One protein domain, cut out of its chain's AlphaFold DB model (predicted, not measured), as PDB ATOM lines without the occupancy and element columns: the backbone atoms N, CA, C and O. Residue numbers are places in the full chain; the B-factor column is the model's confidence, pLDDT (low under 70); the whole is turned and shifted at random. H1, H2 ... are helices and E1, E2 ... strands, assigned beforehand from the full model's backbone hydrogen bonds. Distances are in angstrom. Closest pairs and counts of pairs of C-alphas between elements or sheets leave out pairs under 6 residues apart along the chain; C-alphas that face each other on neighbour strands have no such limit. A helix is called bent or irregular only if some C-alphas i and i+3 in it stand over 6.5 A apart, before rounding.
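What this domain is: This is residues 3 to 47 of the 132 residues of the protein "Transcriptional regulator" of Paenibacillus pini JCM 16418 (UniProt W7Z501). A small two-stranded hairpin, E1 and E2, has one helix, H1, near it, and a long link makes a wide loop from the end of E2 to the beginning of H1, its residues 18 to 30 sticking out free of the rest. The 45 printed residues hold two named strands and one named helix, in the order E1, E2, H1, and the strands make an antiparallel sheet of order E1 - E2. The class is mixed, helices and strands, with under half of the residues, 21, in named elements. The whole is loose, with a radius of gyration of the C-alphas of 12.3 A, and flat, spanning 34 by 26 by 14 A.

How they stand to each other: E1, residues 3 to 6, and E2, residues 11 to 15, are antiparallel neighbours and form a hairpin, with 134 degrees between their directions. C-alphas 5 and 12 face each other at 4.4 A. N 4 and O 13, and N 13 and O 4, are within hydrogen-bond range, each pair at 2.9 A. H1, residues 34 to 45, has its closest C-alphas to E2 at Leu 41 and Lys 11, 7.1 A apart. Its closest C-alphas to E1 are those of Ile 37 and Phe 5, 7.6 A apart. In H1 every O i to N i+4 pair is within hydrogen-bond range.

Where its parts are: E2 is 12.3 A from first to last C-alpha, and E1 is 9.5 A. E1 begins at C-alpha 3, (342.660, 200.947, 236.075). H1 is 16.4 A long, from C-alpha 34 at (351.522, 204.071, 225.066) to C-alpha 45 at (346.900, 188.318, 224.464), and is not bent.

The domain as a whole: The two C-alphas farthest apart, those of Thr 21 and Glu 46, are 34.3 A apart. The printed part has no cut. The link from E1 to E2 is tight, and that from E2 to H1, with 18 residues, is long. The mean pLDDT of the printed part is 76.1, and it is under 70 at residues 9, 30 and 41 to 47.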
ATOM      1  N   GLU A   3     341.966 201.878 236.963       79.62
ATOM      2  CA  GLU A   3     342.660 200.947 236.075       79.62
ATOM      3  C   GLU A   3     344.005 201.547 235.660       79.62
ATOM      4  O   GLU A   3     344.086 202.716 235.274       79.62
ATOM      5  N   GLY A   4     345.068 200.753 235.755       81.06
ATOM      6  CA  GLY A   4     346.412 201.175 235.399       81.06
ATOM      7  C   GLY A   4     347.262 200.006 234.921       81.06
ATOM      8  O   GLY A   4     347.062 198.857 235.310       81.06
ATOM      9  N   PHE A   5     348.235 200.311 234.069       78.19
ATOM     10  CA  PHE A   5     349.233 199.337 233.656       78.19
ATOM     11  C   PHE A   5     350.398 199.346 234.646       78.19
ATOM     12  O   PHE A   5     351.105 200.348 234.777       78.19
ATOM     13  N   ASP A   6     350.589 198.231 235.342       78.38
ATOM     14  CA  ASP A   6     351.705 198.032 236.257       78.38
ATOM     15  C   ASP A   6     352.986 197.790 235.447       78.38
ATOM     16  O   ASP A   6     353.095 196.803 234.722       78.38
ATOM     17  N   LEU A   7     353.955 198.704 235.552       76.50
ATOM     18  CA  LEU A   7     355.234 198.620 234.840       76.50
ATOM     19  C   LEU A   7     356.218 197.613 235.453       76.50
ATOM     20  O   LEU A   7     357.183 197.255 234.781       76.50
ATOM     21  N   GLN A   8     356.025 197.185 236.704       76.44
ATOM     22  CA  GLN A   8     356.871 196.172 237.342       76.44
ATOM     23  C   GLN A   8     356.432 194.764 236.950       76.44
ATOM     24  O   GLN A   8     357.266 193.926 236.616       76.44
ATOM     25  N   GLU A   9     355.124 194.512 236.968       67.50
ATOM     26  CA  GLU A   9     354.560 193.220 236.566       67.50
ATOM     27  C   GLU A   9     354.181 193.134 235.083       67.50
ATOM     28  O   GLU A   9     353.791 192.067 234.604       67.50
ATOM     29  N   GLU A  10     354.281 194.255 234.370       72.00
ATOM     30  CA  GLU A  10     353.912 194.433 232.965       72.00
ATOM     31  C   GLU A  10     352.458 194.033 232.657       72.00
ATOM     32  O   GLU A  10     352.182 193.504 231.586       72.00
ATOM     33  N   LYS A  11     351.507 194.253 233.574       70.75
ATOM     34  CA  LYS A  11     350.105 193.790 233.453       70.75
ATOM     35  C   LYS A  11     349.099 194.898 233.757       70.75
ATOM     36  O   LYS A  11     349.357 195.758 234.594       70.75
ATOM     37  N   SER A  12     347.912 194.833 233.143       73.50
ATOM     38  CA  SER A  12     346.786 195.684 233.559       73.50
ATOM     39  C   SER A  12     346.247 195.233 234.922       73.50
ATOM     40  O   SER A  12     345.948 194.048 235.127       73.50
ATOM     41  N   ARG A  13     346.134 196.179 235.855       73.06
ATOM     42  CA  ARG A  13     345.616 195.990 237.212       73.06
ATOM     43  C   ARG A  13     344.558 197.047 237.520       73.06
ATOM     44  O   ARG A  13     344.610 198.175 237.040       73.06
ATOM     45  N   ILE A  14     343.603 196.657 238.357       78.12
ATOM     46  CA  ILE A  14     342.599 197.556 238.922       78.12
ATOM     47  C   ILE A  14     342.958 197.748 240.392       78.12
ATOM     48  O   ILE A  14     343.058 196.773 241.136       78.12
ATOM     49  N   PHE A  15     343.158 198.994 240.796       78.88
ATOM     50  CA  PHE A  15     343.478 199.395 242.160       78.88
ATOM     51  C   PHE A  15     342.246 200.029 242.813       78.88
ATOM     52  O   PHE A  15     341.497 200.763 242.157       78.88
ATOM     53  N   SER A  16     342.000 199.770 244.099       83.50
ATOM     54  CA  SER A  16     341.022 200.572 244.838       83.50
ATOM     55  C   SER A  16     341.583 201.975 245.058       83.50
ATOM     56  O   SER A  16     342.782 202.135 245.255       83.50
ATOM     57  N   VAL A  17     340.723 202.995 245.013       84.31
ATOM     58  CA  VAL A  17     341.154 204.373 245.327       84.31
ATOM     59  C   VAL A  17     341.419 204.503 246.825       84.31
ATOM     60  O   VAL A  17     342.324 205.225 247.223       84.31
ATOM     61  N   ASP A  18     340.666 203.756 247.634       88.06
ATOM     62  CA  ASP A  18     340.747 203.788 249.095       88.06
ATOM     63  C   ASP A  18     342.078 203.229 249.627       88.06
ATOM     64  O   ASP A  18     342.506 203.592 250.718       88.06
ATOM     65  N   ASP A  19     342.755 202.389 248.836       84.88
ATOM     66  CA  ASP A  19     344.024 201.743 249.198       84.88
ATOM     67  C   ASP A  19     345.263 202.564 248.780       84.88
ATOM     68  O   ASP A  19     346.399 202.124 248.973       84.88
ATOM     69  N   LEU A  20     345.084 203.745 248.174       85.88
ATOM     70  CA  LEU A  20     346.194 204.581 247.708       85.88
ATOM     71  C   LEU A  20     346.796 205.379 248.867       85.88
ATOM     72  O   LEU A  20     346.186 206.315 249.377       85.88
ATOM     73  N   THR A  21     348.025 205.037 249.251       88.00
ATOM     74  CA  THR A  21     348.736 205.708 250.350       88.00
ATOM     75  C   THR A  21     349.593 206.889 249.902       88.00
ATOM     76  O   THR A  21     349.837 207.784 250.705       88.00
ATOM     77  N   ASP A  22     350.077 206.886 248.656       88.31
ATOM     78  CA  ASP A  22     350.962 207.924 248.116       88.31
ATOM     79  C   ASP A  22     350.941 207.949 246.576       88.31
ATOM     80  O   ASP A  22     350.698 206.920 245.937       88.31
ATOM     81  N   ILE A  23     351.171 209.121 245.974       85.19
ATOM     82  CA  ILE A  23     351.173 209.327 244.517       85.19
ATOM     83  C   ILE A  23     352.339 210.244 244.136       85.19
ATOM     84  O   ILE A  23     352.314 211.443 244.403       85.19
ATOM     85  N   GLU A  24     353.315 209.701 243.407       88.25
ATOM     86  CA  GLU A  24     354.460 210.462 242.900       88.25
ATOM     87  C   GLU A  24     354.450 210.587 241.362       88.25
ATOM     88  O   GLU A  24     354.129 209.625 240.651       88.25
ATOM     89  N   PRO A  25     354.847 211.744 240.794       82.69
ATOM     90  CA  PRO A  25     355.007 211.896 239.353       82.69
ATOM     91  C   PRO A  25     356.103 210.976 238.805       82.69
ATOM     92  O   PRO A  25     357.270 211.062 239.189       82.69
ATOM     93  N   TYR A  26     355.755 210.137 237.830       80.50
ATOM     94  CA  TYR A  26     356.724 209.209 237.255       80.50
ATOM     95  C   TYR A  26     357.760 209.930 236.355       80.50
ATOM     96  O   TYR A  26     357.352 210.682 235.455       80.50
ATOM     97  N   PRO A  27     359.082 209.691 236.530       82.94
ATOM     98  CA  PRO A  27     360.141 210.406 235.814       82.94
ATOM     99  C   PRO A  27     360.070 210.241 234.292       82.94
ATOM    100  O   PRO A  27     359.987 209.123 233.780       82.94
ATOM    101  N   GLU A  28     360.219 211.341 233.547       75.06
ATOM    102  CA  GLU A  28     360.083 211.350 232.080       75.06
ATOM    103  C   GLU A  28     361.043 210.392 231.363       75.06
ATOM    104  O   GLU A  28     360.651 209.732 230.406       75.06
ATOM    105  N   LYS A  29     362.272 210.226 231.873       72.06
ATOM    106  CA  LYS A  29     363.280 209.316 231.293       72.06
ATOM    107  C   LYS A  29     362.895 207.834 231.359       72.06
ATOM    108  O   LYS A  29     363.470 207.036 230.625       72.06
ATOM    109  N   LYS A  30     361.974 207.454 232.252       68.88
ATOM    110  CA  LYS A  30     361.511 206.068 232.428       68.88
ATOM    111  C   LYS A  30     360.097 205.843 231.892       68.88
ATOM    112  O   LYS A  30     359.632 204.705 231.931       68.88
ATOM    113  N   ARG A  31     359.408 206.884 231.401       76.50
ATOM    114  CA  ARG A  31     358.048 206.752 230.865       76.50
ATOM    115  C   ARG A  31     358.043 205.792 229.684       76.50
ATOM    116  O   ARG A  31     358.768 205.964 228.706       76.50
ATOM    117  N   VAL A  32     357.199 204.777 229.784       75.12
ATOM    118  CA  VAL A  32     356.946 203.852 228.686       75.12
ATOM    119  C   VAL A  32     355.925 204.501 227.759       75.12
ATOM    120  O   VAL A  32     354.940 205.072 228.219       75.12
ATOM    121  N   SER A  33     356.175 204.460 226.450       80.38
ATOM    122  CA  SER A  33     355.220 204.988 225.478       80.38
ATOM    123  C   SER A  33     353.962 204.124 225.445       80.38
ATOM    124  O   SER A  33     354.036 202.899 225.551       80.38
ATOM    125  N   GLU A  34     352.813 204.752 225.216       79.19
ATOM    126  CA  GLU A  34     351.522 204.071 225.066       79.19
ATOM    127  C   GLU A  34     351.595 202.914 224.054       79.19
ATOM    128  O   GLU A  34     351.152 201.804 224.331       79.19
ATOM    129  N   LYS A  35     352.278 203.121 222.917       78.62
ATOM    130  CA  LYS A  35     352.515 202.072 221.909       78.62
ATOM    131  C   LYS A  35     353.241 200.844 222.466       78.62
ATOM    132  O   LYS A  35     352.958 199.727 222.041       78.62
ATOM    133  N   LYS A  36     354.204 201.030 223.374       79.25
ATOM    134  CA  LYS A  36     354.964 199.922 223.964       79.25
ATOM    135  C   LYS A  36     354.127 199.172 225.005       79.25
ATOM    136  O   LYS A  36     354.177 197.946 225.004       79.25
ATOM    137  N   ILE A  37     353.304 199.884 225.781       78.31
ATOM    138  CA  ILE A  37     352.320 199.290 226.705       78.31
ATOM    139  C   ILE A  37     351.300 198.450 225.924       78.31
ATOM    140  O   ILE A  37     351.112 197.275 226.222       78.31
ATOM    141  N   LEU A  38     350.716 199.002 224.857       74.50
ATOM    142  CA  LEU A  38     349.774 198.282 223.993       74.50
ATOM    143  C   LEU A  38     350.405 197.048 223.334       74.50
ATOM    144  O   LEU A  38     349.760 196.011 223.232       74.50
ATOM    145  N   ASN A  39     351.671 197.124 222.917       73.38
ATOM    146  CA  ASN A  39     352.384 195.957 222.393       73.38
ATOM    147  C   ASN A  39     352.650 194.890 223.466       73.38
ATOM    148  O   ASN A  39     352.630 193.707 223.143       73.38
ATOM    149  N   GLN A  40     352.910 195.271 224.721       71.50
ATOM    150  CA  GLN A  40     353.059 194.316 225.826       71.50
ATOM    151  C   GLN A  40     351.728 193.649 226.175       71.50
ATOM    152  O   GLN A  40     351.686 192.429 226.311       71.50
ATOM    153  N   LEU A  41     350.642 194.423 226.224       66.88
ATOM    154  CA  LEU A  41     349.286 193.898 226.392       66.88
ATOM    155  C   LEU A  41     348.924 192.924 225.264       66.88
ATOM    156  O   LEU A  41     348.494 191.809 225.536       66.88
ATOM    157  N   ARG A  42     349.217 193.279 224.007       64.56
ATOM    158  CA  ARG A  42     349.033 192.382 222.856       64.56
ATOM    159  C   ARG A  42     349.858 191.102 222.953       64.56
ATOM    160  O   ARG A  42     349.341 190.035 222.663       64.56
ATOM    161  N   LYS A  43     351.114 191.175 223.402       64.94
ATOM    162  CA  LYS A  43     351.944 189.977 223.625       64.94
ATOM    163  C   LYS A  43     351.391 189.065 224.720       64.94
ATOM    164  O   LYS A  43     351.600 187.859 224.666       64.94
ATOM    165  N   GLN A  44     350.703 189.625 225.714       59.59
ATOM    166  CA  GLN A  44     349.987 188.833 226.716       59.59
ATOM    167  C   GLN A  44     348.719 188.199 226.136       59.59
ATOM    168  O   GLN A  44     348.428 187.052 226.461       59.59
ATOM    169  N   GLU A  45     348.008 188.894 225.242       56.69
ATOM    170  CA  GLU A  45     346.900 188.318 224.464       56.69
ATOM    171  C   GLU A  45     347.367 187.233 223.475       56.69
ATOM    172  O   GLU A  45     346.603 186.319 223.177       56.69
ATOM    173  N   GLU A  46     348.612 187.288 222.985       55.47
ATOM    174  CA  GLU A  46     349.175 186.301 222.048       55.47
ATOM    175  C   GLU A  46     349.400 184.914 222.670       55.47
ATOM    176  O   GLU A  46     349.477 183.928 221.937       55.47
ATOM    177  N   VAL A  47     349.444 184.786 224.001       67.38
ATOM    178  CA  VAL A  47     349.534 183.477 224.667       67.38
ATOM    179  C   VAL A  47     348.128 182.947 224.938       67.38
ATOM    180  O   VAL A  47     347.736 182.728 226.076       67.38
TER     181      VAL A  47